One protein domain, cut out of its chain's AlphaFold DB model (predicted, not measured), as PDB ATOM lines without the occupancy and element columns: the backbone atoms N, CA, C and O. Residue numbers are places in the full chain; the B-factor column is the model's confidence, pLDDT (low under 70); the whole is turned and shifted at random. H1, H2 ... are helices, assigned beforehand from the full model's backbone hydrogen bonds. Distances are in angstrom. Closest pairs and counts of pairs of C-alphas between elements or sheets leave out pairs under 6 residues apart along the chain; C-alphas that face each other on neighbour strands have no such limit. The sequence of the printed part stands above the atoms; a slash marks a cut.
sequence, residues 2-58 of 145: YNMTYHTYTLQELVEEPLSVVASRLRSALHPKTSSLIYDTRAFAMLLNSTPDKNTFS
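What this domain is: This is residues 2 to 58 of the 145 residues of an uncharacterized protein of Botryotinia convoluta (UniProt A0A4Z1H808). The model is a flat, open arch: H2 and H3 form its two sides, joined at the top by the loop of residues 29 to 36, and the first stretch, residues 2 to 10, runs beneath them. The short H1 turns in at the foot of the H2 side, and residues 51 to 58 fold back at the foot of the H3 side, while no helix touches another. The printed part has 57 residues, 30 of them in three named helices in the order H1, H2, H3, with no named strand, and its class is all helix. It is only just loose, close to extended, with a radius of gyration of the C-alphas of 15.3 A, and its C-alphas span 45 by 26 by 9 A.

Where its parts are: The printed part begins at Tyr 2, with its C-alpha at (29.185, -8.642, -41.524), and residues 2 to 10 lead to the first helix. H1 holds residues 11 to 16, and its first C-alpha is at (24.134, -6.596, -64.695). H2 holds residues 19 to 28 and measures 14.3 A from first to last C-alpha. H3, the longest helix, holds residues 37 to 50 and measures 19.7 A, ending with C-alpha 50 at (24.846, -8.046, -27.047). Residues 51 to 58 follow it.

How they stand to each other: H1 and H2 are joined by a tight link of 2 residues. They are close but not clearly touching, with 1 pair of C-alphas within 8 A. Their closest C-alphas, those of Leu 14 and Val 22, are 7.3 A apart. Their lines stand at a steep tilt of 61 degrees, and they run opposite ways. H2 and H3 are joined by a short link of 8 residues, yet they are apart. H1 and H3 are also apart. In H1, H2 and H3, every pair of O of residue i and N of residue i+4 is within hydrogen-bond range.

The domain as a whole: The two C-alphas farthest apart, those of Glu 16 and Pro 52, are 45.4 A from each other. The first and last printed C-alphas, those of Tyr 2 and Ser 58, are 9.3 A apart. Two stretches stand free: residues 15 to 21, of which 19 to 21 belong to H2, and residues 49 to 55. Without them the body has 43 residues and spans 36 by 27 by 9 A. The printed part has no cut, and no link between its helices is long. The mean pLDDT of the printed part is 92.7, and no printed residue is under 70.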
ATOM      1  N   TYR A   2      28.385  -7.536 -42.078       71.94
ATOM      2  CA  TYR A   2      29.185  -8.642 -41.524       71.94
ATOM      3  C   TYR A   2      30.686  -8.403 -41.776       71.94
ATOM      4  O   TYR A   2      31.050  -7.399 -42.381       71.94
ATOM      5  N   ASN A   3      31.558  -9.335 -41.382       80.81
ATOM      6  CA  ASN A   3      33.003  -9.319 -41.671       80.81
ATOM      7  C   ASN A   3      33.338  -9.653 -43.147       80.81
ATOM      8  O   ASN A   3      34.260 -10.416 -43.438       80.81
ATOM      9  N   MET A   4      32.568  -9.105 -44.083       87.19
ATOM     10  CA  MET A   4      32.669  -9.337 -45.523       87.19
ATOM     11  C   MET A   4      32.524  -8.007 -46.262       87.19
ATOM     12  O   MET A   4      31.941  -7.061 -45.736       87.19
ATOM     13  N   THR A   5      33.025  -7.939 -47.492       91.06
ATOM     14  CA  THR A   5      32.804  -6.787 -48.374       91.06
ATOM     15  C   THR A   5      31.597  -7.038 -49.268       91.06
ATOM     16  O   THR A   5      31.488  -8.124 -49.833       91.06
ATOM     17  N   TYR A   6      30.755  -6.024 -49.447       89.81
ATOM     18  CA  TYR A   6      29.599  -6.059 -50.342       89.81
ATOM     19  C   TYR A   6      29.869  -5.158 -51.533       89.81
ATOM     20  O   TYR A   6      30.408  -4.064 -51.369       89.81
ATOM     21  N   HIS A   7      29.492  -5.625 -52.715       92.19
ATOM     22  CA  HIS A   7      29.616  -4.868 -53.949       92.19
ATOM     23  C   HIS A   7      28.322  -5.023 -54.725       92.19
ATOM     24  O   HIS A   7      27.843  -6.142 -54.889       92.19
ATOM     25  N   THR A   8      27.774  -3.908 -55.185       93.56
ATOM     26  CA  THR A   8      26.528  -3.882 -55.947       93.56
ATOM     27  C   THR A   8      26.823  -3.298 -57.315       93.56
ATOM     28  O   THR A   8      27.470  -2.256 -57.416       93.56
ATOM     29  N   TYR A   9      26.350  -3.993 -58.340       94.25
ATOM     30  CA  TYR A   9      26.394  -3.580 -59.734       94.25
ATOM     31  C   TYR A   9      25.036  -3.891 -60.343       94.25
ATOM     32  O   TYR A   9      24.383  -4.863 -59.953       94.25
ATOM     33  N   THR A  10      24.631  -3.119 -61.338       95.56
ATOM     34  CA  THR A  10      23.672  -3.628 -62.317       95.56
ATOM     35  C   THR A  10      24.357  -4.671 -63.203       95.56
ATOM     36  O   THR A  10      25.573  -4.635 -63.411       95.56
ATOM     37  N   LEU A  11      23.583  -5.605 -63.765       93.94
ATOM     38  CA  LEU A  11      24.134  -6.596 -64.695       93.94
ATOM     39  C   LEU A  11      24.799  -5.924 -65.908       93.94
ATOM     40  O   LEU A  11      25.841  -6.381 -66.367       93.94
ATOM     41  N   GLN A  12      24.218  -4.822 -66.390       95.62
ATOM     42  CA  GLN A  12      24.758  -4.060 -67.512       95.62
ATOM     43  C   GLN A  12      26.131  -3.460 -67.185       95.62
ATOM     44  O   GLN A  12      27.068  -3.664 -67.951       95.62
ATOM     45  N   GLU A  13      26.280  -2.798 -66.031       95.81
ATOM     46  CA  GLU A  13      27.577  -2.260 -65.596       95.81
ATOM     47  C   GLU A  13      28.637  -3.361 -65.518       95.81
ATOM     48  O   GLU A  13      29.749  -3.172 -65.997       95.81
ATOM     49  N   LEU A  14      28.300  -4.527 -64.961       94.69
ATOM     50  CA  LEU A  14      29.265  -5.618 -64.813       94.69
ATOM     51  C   LEU A  14      29.729  -6.192 -66.163       94.69
ATOM     52  O   LEU A  14      30.882  -6.604 -66.279       94.69
ATOM     53  N   VAL A  15      28.842  -6.238 -67.162       93.69
ATOM     54  CA  VAL A  15      29.138  -6.760 -68.508       93.69
ATOM     55  C   VAL A  15      29.910  -5.746 -69.356       93.69
ATOM     56  O   VAL A  15      30.770  -6.137 -70.143       93.69
ATOM     57  N   GLU A  16      29.609  -4.456 -69.219       95.94
ATOM     58  CA  GLU A  16      30.217  -3.396 -70.032       95.94
ATOM     59  C   GLU A  16      31.525  -2.850 -69.433       95.94
ATOM     60  O   GLU A  16      32.372  -2.326 -70.164       95.94
ATOM     61  N   GLU A  17      31.727  -2.962 -68.116       96.62
ATOM     62  CA  GLU A  17      32.940  -2.468 -67.467       96.62
ATOM     63  C   GLU A  17      34.181  -3.318 -67.790       96.62
ATOM     64  O   GLU A  17      34.145  -4.551 -67.766       96.62
ATOM     65  N   PRO A  18      35.354  -2.685 -67.992       97.06
ATOM     66  CA  PRO A  18      36.602  -3.422 -68.114       97.06
ATOM     67  C   PRO A  18      36.895  -4.248 -66.856       97.06
ATOM     68  O   PRO A  18      36.778  -3.750 -65.734       97.06
ATOM     69  N   LEU A  19      37.425  -5.465 -67.032       96.19
ATOM     70  CA  LEU A  19      37.826  -6.347 -65.923       96.19
ATOM     71  C   LEU A  19      38.717  -5.643 -64.882       96.19
ATOM     72  O   LEU A  19      38.614  -5.903 -63.683       96.19
ATOM     73  N   SER A  20      39.590  -4.735 -65.326       97.56
ATOM     74  CA  SER A  20      40.463  -3.948 -64.448       97.56
ATOM     75  C   SER A  20      39.691  -3.010 -63.516       97.56
ATOM     76  O   SER A  20      40.110  -2.816 -62.374       97.56
ATOM     77  N   VAL A  21      38.565  -2.456 -63.968       96.94
ATOM     78  CA  VAL A  21      37.704  -1.569 -63.176       96.94
ATOM     79  C   VAL A  21      36.991  -2.377 -62.100       96.94
ATOM     80  O   VAL A  21      37.122  -2.047 -60.918       96.94
ATOM     81  N   VAL A  22      36.355  -3.488 -62.481       96.56
ATOM     82  CA  VAL A  22      35.690  -4.405 -61.540       96.56
ATOM     83  C   VAL A  22      36.691  -4.906 -60.490       96.56
ATOM     84  O   VAL A  22      36.457  -4.792 -59.284       96.56
ATOM     85  N   ALA A  23      37.872  -5.368 -60.915       96.69
ATOM     86  CA  ALA A  23      38.924  -5.828 -60.008       96.69
ATOM     87  C   ALA A  23      39.451  -4.720 -59.073       96.69
ATOM     88  O   ALA A  23      39.724  -4.976 -57.895       96.69
ATOM     89  N   SER A  24      39.587  -3.486 -59.571       95.31
ATOM     90  CA  SER A  24      40.016  -2.332 -58.773       95.31
ATOM     91  C   SER A  24      38.994  -1.977 -57.687       95.31
ATOM     92  O   SER A  24      39.376  -1.733 -56.541       95.31
ATOM     93  N   ARG A  25      37.693  -2.039 -57.993       93.38
ATOM     94  CA  ARG A  25      36.617  -1.836 -57.006       93.38
ATOM     95  C   ARG A  25      36.610  -2.920 -55.927       93.38
ATOM     96  O   ARG A  25      36.590  -2.603 -54.739       93.38
ATOM     97  N   LEU A  26      36.757  -4.193 -56.307       94.44
ATOM     98  CA  LEU A  26      36.937  -5.280 -55.332       94.44
ATOM     99  C   LEU A  26      38.147  -5.024 -54.415       94.44
ATOM    100  O   LEU A  26      38.089  -5.266 -53.208       94.44
ATOM    101  N   ARG A  27      39.248  -4.498 -54.969       94.50
ATOM    102  CA  ARG A  27      40.458  -4.156 -54.207       94.50
ATOM    103  C   ARG A  27      40.256  -2.963 -53.273       94.50
ATOM    104  O   ARG A  27      40.781  -2.999 -52.158       94.50
ATOM    105  N   SER A  28      39.545  -1.920 -53.695       93.06
ATOM    106  CA  SER A  28      39.375  -0.695 -52.902       93.06
ATOM    107  C   SER A  28      38.592  -0.949 -51.610       93.06
ATOM    108  O   SER A  28      38.915  -0.359 -50.576       93.06
ATOM    109  N   ALA A  29      37.669  -1.916 -51.615       92.62
ATOM    110  CA  ALA A  29      36.949  -2.359 -50.419       92.62
ATOM    111  C   ALA A  29      37.827  -3.082 -49.380       92.62
ATOM    112  O   ALA A  29      37.379  -3.324 -48.261       92.62
ATOM    113  N   LEU A  30      39.080  -3.408 -49.711       92.44
ATOM    114  CA  LEU A  30      40.063  -3.988 -48.786       92.44
ATOM    115  C   LEU A  30      41.146  -2.989 -48.366       92.44
ATOM    116  O   LEU A  30      41.995  -3.315 -47.535       92.44
ATOM    117  N   HIS A  31      41.177  -1.800 -48.963       91.44
ATOM    118  CA  HIS A  31      42.238  -0.843 -48.703       91.44
ATOM    119  C   HIS A  31      41.995  -0.117 -47.364       91.44
ATOM    120  O   HIS A  31      40.911   0.433 -47.167       91.44
ATOM    121  N   PRO A  32      42.981  -0.047 -46.443       87.31
ATOM    122  CA  PRO A  32      42.754   0.444 -45.077       87.31
ATOM    123  C   PRO A  32      42.199   1.867 -44.970       87.31
ATOM    124  O   PRO A  32      41.554   2.192 -43.983       87.31
ATOM    125  N   LYS A  33      42.457   2.728 -45.966       88.12
ATOM    126  CA  LYS A  33      41.970   4.121 -45.960       88.12
ATOM    127  C   LYS A  33      40.531   4.283 -46.455       88.12
ATOM    128  O   LYS A  33      39.940   5.326 -46.219       88.12
ATOM    129  N   THR A  34      40.010   3.310 -47.193       85.50
ATOM    130  CA  THR A  34      38.701   3.399 -47.870       85.50
ATOM    131  C   THR A  34      37.722   2.340 -47.382       85.50
ATOM    132  O   THR A  34      36.525   2.471 -47.601       85.50
ATOM    133  N   SER A  35      38.218   1.290 -46.731       90.25
ATOM    134  CA  SER A  35      37.423   0.179 -46.229       90.25
ATOM    135  C   SER A  35      36.922   0.434 -44.809       90.25
ATOM    136  O   SER A  35      37.700   0.793 -43.924       90.25
ATOM    137  N   SER A  36      35.644   0.150 -44.565       91.00
ATOM    138  CA  SER A  36      35.040   0.078 -43.229       91.00
ATOM    139  C   SER A  36      35.192  -1.299 -42.570       91.00
ATOM    140  O   SER A  36      34.797  -1.465 -41.422       91.00
ATOM    141  N   LEU A  37      35.825  -2.279 -43.231       91.81
ATOM    142  CA  LEU A  37      35.805  -3.693 -42.829       91.81
ATOM    143  C   LEU A  37      36.220  -3.941 -41.367       91.81
ATOM    144  O   LEU A  37      35.617  -4.772 -40.688       91.81
ATOM    145  N   ILE A  38      37.237  -3.230 -40.863       92.00
ATOM    146  CA  ILE A  38      37.681  -3.352 -39.460       92.00
ATOM    147  C   ILE A  38      36.591  -2.862 -38.504       92.00
ATOM    148  O   ILE A  38      36.316  -3.510 -37.493       92.00
ATOM    149  N   TYR A  39      35.989  -1.713 -38.810       92.44
ATOM    150  CA  TYR A  39      34.899  -1.155 -38.019       92.44
ATOM    151  C   TYR A  39      33.681  -2.081 -38.063       92.44
ATOM    152  O   TYR A  39      33.197  -2.478 -37.006       92.44
ATOM    153  N   ASP A  40      33.271  -2.517 -39.253       92.00
ATOM    154  CA  ASP A  40      32.099  -3.373 -39.464       92.00
ATOM    155  C   ASP A  40      32.248  -4.714 -38.747       92.00
ATOM    156  O   ASP A  40      31.316  -5.188 -38.102       92.00
ATOM    157  N   THR A  41      33.449  -5.298 -38.781       92.69
ATOM    158  CA  THR A  41      33.757  -6.537 -38.055       92.69
ATOM    159  C   THR A  41      33.618  -6.345 -36.546       92.69
ATOM    160  O   THR A  41      33.023  -7.184 -35.868       92.69
ATOM    161  N   ARG A  42      34.135  -5.238 -35.997       94.75
ATOM    162  CA  ARG A  42      34.027  -4.929 -34.560       94.75
ATOM    163  C   ARG A  42      32.584  -4.642 -34.153       94.75
ATOM    164  O   ARG A  42      32.141  -5.144 -33.123       94.75
ATOM    165  N   ALA A  43      31.860  -3.868 -34.958       94.00
ATOM    166  CA  ALA A  43      30.455  -3.552 -34.737       94.00
ATOM    167  C   ALA A  43      29.596  -4.823 -34.769       94.00
ATOM    168  O   ALA A  43      28.785  -5.040 -33.872       94.00
ATOM    169  N   PHE A  44      29.835  -5.711 -35.738       92.56
ATOM    170  CA  PHE A  44      29.154  -6.998 -35.827       92.56
ATOM    171  C   PHE A  44      29.467  -7.910 -34.634       92.56
ATOM    172  O   PHE A  44      28.549  -8.479 -34.050       92.56
ATOM    173  N   ALA A  45      30.732  -8.007 -34.212       93.88
ATOM    174  CA  ALA A  45      31.108  -8.781 -33.027       93.88
ATOM    175  C   ALA A  45      30.444  -8.245 -31.746       93.88
ATOM    176  O   ALA A  45      29.975  -9.025 -30.918       93.88
ATOM    177  N   MET A  46      30.362  -6.919 -31.596       95.50
ATOM    178  CA  MET A  46      29.669  -6.287 -30.472       95.50
ATOM    179  C   MET A  46      28.171  -6.600 -30.494       95.50
ATOM    180  O   MET A  46      27.627  -6.991 -29.463       95.50
ATOM    181  N   LEU A  47      27.530  -6.493 -31.661       94.19
ATOM    182  CA  LEU A  47      26.117  -6.814 -31.847       94.19
ATOM    183  C   LEU A  47      25.821  -8.296 -31.564       94.19
ATOM    184  O   LEU A  47      24.866  -8.607 -30.858       94.19
ATOM    185  N   LEU A  48      26.660  -9.217 -32.047       94.00
ATOM    186  CA  LEU A  48      26.564 -10.647 -31.729       94.00
ATOM    187  C   LEU A  48      26.661 -10.921 -30.226       94.00
ATOM    188  O   LEU A  48      25.954 -11.784 -29.703       94.00
ATOM    189  N   ASN A  49      27.556 -10.210 -29.537       96.38
ATOM    190  CA  ASN A  49      27.751 -10.356 -28.100       96.38
ATOM    191  C   ASN A  49      26.561  -9.804 -27.300       96.38
ATOM    192  O   ASN A  49      26.164 -10.412 -26.311       96.38
ATOM    193  N   SER A  50      25.981  -8.679 -27.728       96.12
ATOM    194  CA  SER A  50      24.846  -8.046 -27.047       96.12
ATOM    195  C   SER A  50      23.487  -8.658 -27.390       96.12
ATOM    196  O   SER A  50      22.516  -8.375 -26.693       96.12
ATOM    197  N   THR A  51      23.400  -9.490 -28.430       96.88
ATOM    198  CA  THR A  51      22.147 -10.124 -28.859       96.88
ATOM    199  C   THR A  51      21.983 -11.503 -28.201       96.88
ATOM    200  O   THR A  51      22.786 -12.411 -28.473       96.88
ATOM    201  N   PRO A  52      20.953 -11.706 -27.349       96.44
ATOM    202  CA  PRO A  52      20.710 -12.994 -26.698       96.44
ATOM    203  C   PRO A  52      20.420 -14.109 -27.709       96.44
ATOM    204  O   PRO A  52      21.075 -15.151 -27.673       96.44
ATOM    205  N   ASP A  53      19.502 -13.859 -28.650       96.12
ATOM    206  CA  ASP A  53      19.146 -14.801 -29.713       96.12
ATOM    207  C   ASP A  53      19.952 -14.560 -30.997       96.12
ATOM    208  O   ASP A  53      19.699 -13.635 -31.774       96.12
ATOM    209  N   LYS A  54      20.928 -15.437 -31.237       92.44
ATOM    210  CA  LYS A  54      21.841 -15.364 -32.385       92.44
ATOM    211  C   LYS A  54      21.246 -15.940 -33.671       92.44
ATOM    212  O   LYS A  54      21.848 -15.768 -34.727       92.44
ATOM    213  N   ASN A  55      20.072 -16.573 -33.614       91.25
ATOM    214  CA  ASN A  55      19.403 -17.095 -34.811       91.25
ATOM    215  C   ASN A  55      18.837 -15.983 -35.706       91.25
ATOM    216  O   ASN A  55      18.456 -16.229 -36.845       91.25
ATOM    217  N   THR A  56      18.813 -14.749 -35.204       89.56
ATOM    218  CA  THR A  56      18.402 -13.557 -35.952       89.56
ATOM    219  C   THR A  56      19.419 -13.126 -37.015       89.56
ATOM    220  O   THR A  56      19.082 -12.338 -37.899       89.56
ATOM    221  N   PHE A  57      20.653 -13.642 -36.971       88.62
ATOM    222  CA  PHE A  57      21.695 -13.317 -37.942       88.62
ATOM    223  C   PHE A  57      21.748 -14.344 -39.071       88.62
ATOM    224  O   PHE A  57      21.910 -15.540 -38.843       88.62
ATOM    225  N   SER A  58      21.715 -13.863 -40.311       85.62
ATOM    226  CA  SER A  58      22.046 -14.655 -41.494       85.62
ATOM    227  C   SER A  58      22.883 -13.844 -42.484       85.62
ATOM    228  O   SER A  58      22.524 -12.726 -42.864       85.62
TER     229      SER A  58